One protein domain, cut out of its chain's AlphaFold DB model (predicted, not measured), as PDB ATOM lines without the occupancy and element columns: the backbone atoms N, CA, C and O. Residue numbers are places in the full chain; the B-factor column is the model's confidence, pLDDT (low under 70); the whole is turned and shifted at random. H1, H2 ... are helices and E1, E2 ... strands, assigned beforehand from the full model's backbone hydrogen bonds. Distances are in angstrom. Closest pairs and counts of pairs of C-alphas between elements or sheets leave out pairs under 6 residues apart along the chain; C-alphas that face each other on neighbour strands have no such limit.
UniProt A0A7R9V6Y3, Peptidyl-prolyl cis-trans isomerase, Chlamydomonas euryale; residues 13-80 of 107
ATOM      1  N   GLY A  13    -130.974-182.139 323.991       97.69
ATOM      2  CA  GLY A  13    -132.167-181.810 323.220       97.69
ATOM      3  C   GLY A  13    -132.282-182.700 321.989       97.69
ATOM      4  O   GLY A  13    -133.339-183.283 321.761       97.69
ATOM      5  N   GLY A  14    -131.180-182.869 321.253       97.31
ATOM      6  CA  GLY A  14    -131.135-183.741 320.079       97.31
ATOM      7  C   GLY A  14    -131.336-185.224 320.408       97.31
ATOM      8  O   GLY A  14    -132.008-185.920 319.654       97.31
ATOM      9  N   LEU A  15    -130.853-185.701 321.564       97.75
ATOM     10  CA  LEU A  15    -131.080-187.082 322.026       97.75
ATOM     11  C   LEU A  15    -132.538-187.394 322.406       97.75
ATOM     12  O   LEU A  15    -132.909-188.563 322.483       97.75
ATOM     13  N   LYS A  16    -133.364-186.374 322.679       98.19
ATOM     14  CA  LYS A  16    -134.797-186.555 322.983       98.19
ATOM     15  C   LYS A  16    -135.655-186.710 321.731       98.19
ATOM     16  O   LYS A  16    -136.813-187.108 321.845       98.19
ATOM     17  N   LEU A  17    -135.123-186.340 320.569       98.38
ATOM     18  CA  LEU A  17    -135.801-186.512 319.292       98.38
ATOM     19  C   LEU A  17    -135.745-187.985 318.869       98.38
ATOM     20  O   LEU A  17    -134.861-188.734 319.281       98.38
ATOM     21  N   GLN A  18    -136.708-188.390 318.045       98.44
ATOM     22  CA  GLN A  18    -136.825-189.758 317.544       98.44
ATOM     23  C   GLN A  18    -136.532-189.773 316.050       98.44
ATOM     24  O   GLN A  18    -136.961-188.881 315.316       98.44
ATOM     25  N   HIS A  19    -135.834-190.805 315.587       98.50
ATOM     26  CA  HIS A  19    -135.598-191.073 314.175       98.50
ATOM     27  C   HIS A  19    -136.860-191.698 313.560       98.50
ATOM     28  O   HIS A  19    -136.843-192.828 313.078       98.50
ATOM     29  N   ASP A  20    -137.978-190.979 313.620       98.31
ATOM     30  CA  ASP A  20    -139.332-191.469 313.330       98.31
ATOM     31  C   ASP A  20    -139.753-191.345 311.859       98.31
ATOM     32  O   ASP A  20    -140.791-191.867 311.453       98.31
ATOM     33  N   ARG A  21    -138.944-190.667 311.044       97.81
ATOM     34  CA  ARG A  21    -139.228-190.378 309.637       97.81
ATOM     35  C   ARG A  21    -137.935-190.274 308.815       97.81
ATOM     36  O   ARG A  21    -136.847-190.134 309.388       97.81
ATOM     37  N   PRO A  22    -138.015-190.378 307.477       97.56
ATOM     38  CA  PRO A  22    -136.871-190.105 306.616       97.56
ATOM     39  C   PRO A  22    -136.429-188.635 306.695       97.56
ATOM     40  O   PRO A  22    -137.165-187.761 307.146       97.56
ATOM     41  N   TYR A  23    -135.231-188.384 306.177       97.75
ATOM     42  CA  TYR A  23    -134.607-187.082 305.960       97.75
ATOM     43  C   TYR A  23    -134.166-186.333 307.218       97.75
ATOM     44  O   TYR A  23    -133.958-185.121 307.182       97.75
ATOM     45  N   LEU A  24    -133.959-187.047 308.321       98.44
ATOM     46  CA  LEU A  24    -133.378-186.497 309.541       98.44
ATOM     47  C   LEU A  24    -131.852-186.508 309.458       98.44
ATOM     48  O   LEU A  24    -131.254-187.495 309.028       98.44
ATOM     49  N   LEU A  25    -131.231-185.415 309.897       98.19
ATOM     50  CA  LEU A  25    -129.784-185.267 310.017       98.19
ATOM     51  C   LEU A  25    -129.343-185.711 311.413       98.19
ATOM     52  O   LEU A  25    -129.776-185.132 312.414       98.19
ATOM     53  N   SER A  26    -128.464-186.710 311.468       97.56
ATOM     54  CA  SER A  26    -127.980-187.305 312.718       97.56
ATOM     55  C   SER A  26    -126.454-187.341 312.763       97.56
ATOM     56  O   SER A  26    -125.799-187.561 311.742       97.56
ATOM     57  N   ILE A  27    -125.856-187.078 313.926       96.81
ATOM     58  CA  ILE A  27    -124.401-187.155 314.100       96.81
ATOM     59  C   ILE A  27    -123.986-188.610 314.297       96.81
ATOM     60  O   ILE A  27    -124.502-189.291 315.177       96.81
ATOM     61  N   ALA A  28    -123.003-189.070 313.521       93.31
ATOM     62  CA  ALA A  28    -122.376-190.364 313.737       93.31
ATOM     63  C   ALA A  28    -121.316-190.274 314.847       93.31
ATOM     64  O   ALA A  28    -120.486-189.357 314.876       93.31
ATOM     65  N   ASN A  29    -121.307-191.272 315.727       94.31
ATOM     66  CA  ASN A  29    -120.367-191.393 316.837       94.31
ATOM     67  C   ASN A  29    -119.801-192.825 316.930       94.31
ATOM     68  O   ASN A  29    -120.149-193.707 316.147       94.31
ATOM     69  N   SER A  30    -118.859-193.040 317.845       93.50
ATOM     70  CA  SER A  30    -118.280-194.347 318.197       93.50
ATOM     71  C   SER A  30    -118.608-194.726 319.649       93.50
ATOM     72  O   SER A  30    -117.808-195.371 320.325       93.50
ATOM     73  N   GLY A  31    -119.773-194.285 320.134       92.12
ATOM     74  CA  GLY A  31    -120.184-194.314 321.536       92.12
ATOM     75  C   GLY A  31    -120.580-192.925 322.047       92.12
ATOM     76  O   GLY A  31    -120.308-191.913 321.397       92.12
ATOM     77  N   HIS A  32    -121.207-192.879 323.222       93.12
ATOM     78  CA  HIS A  32    -121.646-191.631 323.854       93.12
ATOM     79  C   HIS A  32    -120.534-190.581 323.923       93.12
ATOM     80  O   HIS A  32    -119.382-190.907 324.211       93.12
ATOM     81  N   ASP A  33    -120.895-189.322 323.677       95.69
ATOM     82  CA  ASP A  33    -119.997-188.163 323.732       95.69
ATOM     83  C   ASP A  33    -118.767-188.228 322.796       95.69
ATOM     84  O   ASP A  33    -117.757-187.553 323.026       95.69
ATOM     85  N   THR A  34    -118.827-189.020 321.717       96.81
ATOM     86  CA  THR A  34    -117.727-189.147 320.736       96.81
ATOM     87  C   THR A  34    -118.045-188.534 319.373       96.81
ATOM     88  O   THR A  34    -117.556-188.975 318.329       96.81
ATOM     89  N   ASN A  35    -118.849-187.475 319.368       96.88
ATOM     90  CA  ASN A  35    -119.300-186.835 318.142       96.88
ATOM     91  C   ASN A  35    -118.151-186.173 317.375       96.88
ATOM     92  O   ASN A  35    -117.269-185.529 317.950       96.88
ATOM     93  N   THR A  36    -118.174-186.293 316.047       95.19
ATOM     94  CA  THR A  36    -117.221-185.626 315.146       95.19
ATOM     95  C   THR A  36    -117.961-184.950 313.982       95.19
ATOM     96  O   THR A  36    -119.135-184.632 314.107       95.19
ATOM     97  N   ALA A  37    -117.289-184.682 312.858       94.69
ATOM     98  CA  ALA A  37    -117.922-184.116 311.662       94.69
ATOM     99  C   ALA A  37    -118.644-185.157 310.784       94.69
ATOM    100  O   ALA A  37    -119.188-184.802 309.742       94.69
ATOM    101  N   HIS A  38    -118.618-186.442 311.154       95.50
ATOM    102  CA  HIS A  38    -119.357-187.469 310.426       95.50
ATOM    103  C   HIS A  38    -120.844-187.381 310.784       95.50
ATOM    104  O   HIS A  38    -121.206-187.425 311.958       95.50
ATOM    105  N   PHE A  39    -121.699-187.266 309.773       96.50
ATOM    106  CA  PHE A  39    -123.149-187.239 309.918       96.50
ATOM    107  C   PHE A  39    -123.809-188.211 308.937       96.50
ATOM    108  O   PHE A  39    -123.195-188.635 307.956       96.50
ATOM    109  N   SER A  40    -125.069-188.535 309.199       95.56
ATOM    110  CA  SER A  40    -125.935-189.338 308.345       95.56
ATOM    111  C   SER A  40    -127.233-188.591 308.031       95.56
ATOM    112  O   SER A  40    -127.617-187.648 308.729       95.56
ATOM    113  N   ILE A  41    -127.896-189.019 306.957       97.00
ATOM    114  CA  ILE A  41    -129.258-188.614 306.599       97.00
ATOM    115  C   ILE A  41    -130.108-189.883 306.607       97.00
ATOM    116  O   ILE A  41    -129.777-190.845 305.908       97.00
ATOM    117  N   THR A  42    -131.183-189.918 307.393       96.75
ATOM    118  CA  THR A  42    -132.087-191.077 307.394       96.75
ATOM    119  C   THR A  42    -132.842-191.162 306.065       96.75
ATOM    120  O   THR A  42    -133.266-190.154 305.515       96.75
ATOM    121  N   CYS A  43    -133.031-192.369 305.529       95.00
ATOM    122  CA  CYS A  43    -133.880-192.604 304.344       95.00
ATOM    123  C   CYS A  43    -135.175-193.363 304.697       95.00
ATOM    124  O   CYS A  43    -136.004-193.637 303.839       95.00
ATOM    125  N   ALA A  44    -135.343-193.725 305.969       95.38
ATOM    126  CA  ALA A  44    -136.511-194.381 306.549       95.38
ATOM    127  C   ALA A  44    -136.481-194.172 308.079       95.38
ATOM    128  O   ALA A  44    -135.426-193.791 308.601       95.38
ATOM    129  N   PRO A  45    -137.583-194.435 308.808       97.94
ATOM    130  CA  PRO A  45    -137.561-194.466 310.268       97.94
ATOM    131  C   PRO A  45    -136.486-195.431 310.794       97.94
ATOM    132  O   PRO A  45    -136.352-196.557 310.312       97.94
ATOM    133  N   ALA A  46    -135.714-194.990 311.785       97.19
ATOM    134  CA  ALA A  46    -134.535-195.672 312.308       97.19
ATOM    135  C   ALA A  46    -134.487-195.643 313.848       97.19
ATOM    136  O   ALA A  46    -133.469-195.302 314.440       97.19
ATOM    137  N   HIS A  47    -135.574-196.057 314.507       98.00
ATOM    138  CA  HIS A  47    -135.728-196.019 315.974       98.00
ATOM    139  C   HIS A  47    -134.629-196.719 316.789       98.00
ATOM    140  O   HIS A  47    -134.435-196.424 317.962       98.00
ATOM    141  N   HIS A  48    -133.876-197.637 316.182       96.75
ATOM    142  CA  HIS A  48    -132.722-198.272 316.826       96.75
ATOM    143  C   HIS A  48    -131.568-197.292 317.115       96.75
ATOM    144  O   HIS A  48    -130.622-197.661 317.806       96.75
ATOM    145  N   LEU A  49    -131.630-196.065 316.587       97.19
ATOM    146  CA  LEU A  49    -130.669-194.989 316.827       97.19
ATOM    147  C   LEU A  49    -131.111-194.024 317.946       97.19
ATOM    148  O   LEU A  49    -130.322-193.178 318.377       97.19
ATOM    149  N   ASP A  50    -132.358-194.129 318.417       97.81
ATOM    150  CA  ASP A  50    -132.948-193.193 319.378       97.81
ATOM    151  C   ASP A  50    -132.177-193.183 320.707       97.81
ATOM    152  O   ASP A  50    -131.710-194.213 321.199       97.81
ATOM    153  N   GLY A  51    -131.992-191.987 321.276       96.81
ATOM    154  CA  GLY A  51    -131.252-191.784 322.527       96.81
ATOM    155  C   GLY A  51    -129.740-192.048 322.456       96.81
ATOM    156  O   GLY A  51    -129.056-191.835 323.456       96.81
ATOM    157  N   SER A  52    -129.213-192.475 321.303       96.75
ATOM    158  CA  SER A  52    -127.790-192.806 321.111       96.75
ATOM    159  C   SER A  52    -127.104-191.948 320.046       96.75
ATOM    160  O   SER A  52    -125.898-191.726 320.124       96.75
ATOM    161  N   TYR A  53    -127.858-191.458 319.058       97.94
ATOM    162  CA  TYR A  53    -127.356-190.587 317.998       97.94
ATOM    163  C   TYR A  53    -128.126-189.266 318.008       97.94
ATOM    164  O   TYR A  53    -129.355-189.243 318.064       97.94
ATOM    165  N   VAL A  54    -127.395-188.151 317.999       98.38
ATOM    166  CA  VAL A  54    -127.967-186.808 318.149       98.38
ATOM    167  C   VAL A  54    -128.581-186.351 316.829       98.38
ATOM    168  O   VAL A  54    -127.857-186.161 315.850       98.38
ATOM    169  N   ILE A  55    -129.890-186.083 316.821       98.50
ATOM    170  CA  ILE A  55    -130.550-185.382 315.713       98.50
ATOM    171  C   ILE A  55    -130.258-183.885 315.831       98.50
ATOM    172  O   ILE A  55    -130.494-183.283 316.879       98.50
ATOM    173  N   PHE A  56    -129.774-183.275 314.746       98.06
ATOM    174  CA  PHE A  56    -129.431-181.845 314.708       98.06
ATOM    175  C   PHE A  56    -130.159-181.053 313.614       98.06
ATOM    176  O   PHE A  56    -130.004-179.834 313.527       98.06
ATOM    177  N   GLY A  57    -130.962-181.716 312.782       97.69
ATOM    178  CA  GLY A  57    -131.752-181.054 311.751       97.69
ATOM    179  C   GLY A  57    -132.520-182.032 310.872       97.69
ATOM    180  O   GLY A  57    -132.573-183.231 311.141       97.69
ATOM    181  N   GLU A  58    -133.086-181.509 309.793       96.88
ATOM    182  CA  GLU A  58    -133.770-182.278 308.756       96.88
ATOM    183  C   GLU A  58    -133.525-181.650 307.380       96.88
ATOM    184  O   GLU A  58    -133.235-180.453 307.270       96.88
ATOM    185  N   CYS A  59    -133.616-182.449 306.321       95.88
ATOM    186  CA  CYS A  59    -133.563-181.937 304.960       95.88
ATOM    187  C   CYS A  59    -134.907-181.300 304.590       95.88
ATOM    188  O   CYS A  59    -135.968-181.868 304.830       95.88
ATOM    189  N   VAL A  60    -134.852-180.130 303.952       93.12
ATOM    190  CA  VAL A  60    -136.036-179.359 303.523       93.12
ATOM    191  C   VAL A  60    -136.221-179.327 301.997       93.12
ATOM    192  O   VAL A  60    -137.199-178.768 301.500       93.12
ATOM    193  N   SER A  61    -135.272-179.901 301.253       92.00
ATOM    194  CA  SER A  61    -135.243-180.036 299.787       92.00
ATOM    195  C   SER A  61    -134.251-181.107 299.353       92.00
ATOM    196  O   SER A  61    -133.400-181.518 300.142       92.00
ATOM    197  N   GLY A  62    -134.300-181.471 298.067       94.19
ATOM    198  CA  GLY A  62    -133.334-182.382 297.447       94.19
ATOM    199  C   GLY A  62    -133.575-183.844 297.817       94.19
ATOM    200  O   GLY A  62    -132.633-184.632 297.856       94.19
ATOM    201  N   PHE A  63    -134.823-184.199 298.136       95.38
ATOM    202  CA  PHE A  63    -135.213-185.563 298.502       95.38
ATOM    203  C   PHE A  63    -134.924-186.563 297.377       95.38
ATOM    204  O   PHE A  63    -134.464-187.670 297.634       95.38
ATOM    205  N   ASP A  64    -135.105-186.146 296.125       94.62
ATOM    206  CA  ASP A  64    -134.747-186.900 294.925       94.62
ATOM    207  C   ASP A  64    -133.246-187.228 294.867       94.62
ATOM    208  O   ASP A  64    -132.866-188.360 294.562       94.62
ATOM    209  N   VAL A  65    -132.386-186.272 295.232       95.25
ATOM    210  CA  VAL A  65    -130.933-186.476 295.309       95.25
ATOM    211  C   VAL A  65    -130.579-187.451 296.430       95.25
ATOM    212  O   VAL A  65    -129.757-188.345 296.223       95.25
ATOM    213  N   ILE A  66    -131.208-187.321 297.603       94.75
ATOM    214  CA  ILE A  66    -131.004-188.240 298.736       94.75
ATOM    215  C   ILE A  66    -131.378-189.670 298.328       94.75
ATOM    216  O   ILE A  66    -130.586-190.595 298.526       94.75
ATOM    217  N   GLU A  67    -132.533-189.855 297.688       93.50
ATOM    218  CA  GLU A  67    -132.975-191.163 297.201       93.50
ATOM    219  C   GLU A  67    -132.051-191.728 296.116       93.50
ATOM    220  O   GLU A  67    -131.733-192.920 296.138       93.50
ATOM    221  N   ALA A  68    -131.557-190.889 295.202       92.25
ATOM    222  CA  ALA A  68    -130.594-191.304 294.185       92.25
ATOM    223  C   ALA A  68    -129.272-191.786 294.805       92.25
ATOM    224  O   ALA A  68    -128.735-192.810 294.379       92.25
ATOM    225  N   VAL A  69    -128.768-191.095 295.836       92.12
ATOM    226  CA  VAL A  69    -127.568-191.512 296.582       92.12
ATOM    227  C   VAL A  69    -127.824-192.820 297.332       92.12
ATOM    228  O   VAL A  69    -127.021-193.748 297.222       92.12
ATOM    229  N   ASN A  70    -128.957-192.939 298.029       89.94
ATOM    230  CA  ASN A  70    -129.363-194.162 298.728       89.94
ATOM    231  C   ASN A  70    -129.502-195.359 297.763       89.94
ATOM    232  O   ASN A  70    -129.155-196.493 298.087       89.94
ATOM    233  N   ALA A  71    -129.951-195.121 296.528       89.00
ATOM    234  CA  ALA A  71    -130.063-196.148 295.498       89.00
ATOM    235  C   ALA A  71    -128.712-196.690 294.991       89.00
ATOM    236  O   ALA A  71    -128.680-197.761 294.378       89.00
ATOM    237  N   LEU A  72    -127.587-196.008 295.246       87.38
ATOM    238  CA  LEU A  72    -126.269-196.452 294.774       87.38
ATOM    239  C   LEU A  72    -125.822-197.777 295.406       87.38
ATOM    240  O   LEU A  72    -125.121-198.544 294.739       87.38
ATOM    241  N   SER A  73    -126.246-198.056 296.642       79.31
ATOM    242  CA  SER A  73    -125.913-199.263 297.413       79.31
ATOM    243  C   SER A  73    -127.044-200.299 297.473       79.31
ATOM    244  O   SER A  73    -126.846-201.388 298.016       79.31
ATOM    245  N   ARG A  74    -128.225-200.019 296.898       74.69
ATOM    246  CA  ARG A  74    -129.367-200.952 296.918       74.69
ATOM    247  C   ARG A  74    -128.998-202.304 296.293       74.69
ATOM    248  O   ARG A  74    -128.445-202.374 295.196       74.69
ATOM    249  N   GLY A  75    -129.338-203.385 296.999       69.44
ATOM    250  CA  GLY A  75    -129.083-204.765 296.567       69.44
ATOM    251  C   GLY A  75    -127.643-205.249 296.772       69.44
ATOM    252  O   GLY A  75    -127.322-206.359 296.354       69.44
ATOM    253  N   GLN A  76    -126.778-204.447 297.401       74.06
ATOM    254  CA  GLN A  76    -125.420-204.850 297.763       74.06
ATOM    255  C   GLN A  76    -125.373-205.390 299.193       74.06
ATOM    256  O   GLN A  76    -126.077-204.910 300.084       74.06
ATOM    257  N   ARG A  77    -124.526-206.398 299.418       70.38
ATOM    258  CA  ARG A  77    -124.281-206.942 300.759       70.38
ATOM    259  C   ARG A  77    -123.652-205.849 301.628       70.38
ATOM    260  O   ARG A  77    -122.799-205.106 301.148       70.38
ATOM    261  N   ASP A  78    -124.121-205.725 302.866       67.88
ATOM    262  CA  ASP A  78    -123.667-204.720 303.840       67.88
ATOM    263  C   ASP A  78    -123.762-203.262 303.347       67.88
ATOM    264  O   ASP A  78    -123.018-202.394 303.797       67.88
ATOM    265  N   ASN A  79    -124.669-202.983 302.399       65.88
ATOM    266  CA  ASN A  79    -124.809-201.680 301.740       65.88
ATOM    267  C   ASN A  79    -123.500-201.166 301.109       65.88
ATOM    268  O   ASN A  79    -123.317-199.956 300.951       65.88
ATOM    269  N   ALA A  80    -122.583-202.066 300.736       68.12
ATOM    270  CA  ALA A  80    -121.327-201.684 300.113       68.12
ATOM    271  C   ALA A  80    -121.591-200.967 298.781       68.12
ATOM    272  O   ALA A  80    -122.325-201.461 297.923       68.12
TER     273      ALA A  80
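This is residues 13 to 80 of the 107 residues of the protein "Peptidyl-prolyl cis-trans isomerase" of Chlamydomonas euryale (UniProt A0A7R9V6Y3). What shape is it? Little regular structure: a small antiparallel sheet, E2 E1 E3, amid long loops, with helix H1 off one end and residues 73 to 78 sticking out. How is it made up? The 68 printed residues, 19 in named elements, run E1, E2, E3, H1, class mixed; the whole is compact, radius of gyration of the C-alphas 12.4 A, spans 32 by 27 by 22 A.

Where are the strands? E1, residues 24 to 27, begins at C-alpha (-133.378, -186.497, 309.541) and is 10.1 A long; E2 is 39 to 41, 7.1 A, E3 55 to 58, 8.3 A. Where is the helix? H1, residues 63 to 70, 10.4 A, ends at C-alpha (-129.363, -194.162, 298.728).

Which strands pair? E1 and E2, a hairpin, are antiparallel at 162 degrees, E1 and E3 at 147 degrees; N 40 and O 26, and N 25 and O 57, are within hydrogen-bond range, each 2.8 A. And H1? It is not on the sheet; every O i to N i+4 pair in it is within range.

How large? The farthest C-alphas, Gly 13 and Gly 75, are 35.3 A apart. Any cut? The printed part has no cut; links E1 to E2 and E2 to E3 are long. Where is confidence low? Residues 75 and 78 to 80 have pLDDT under 70.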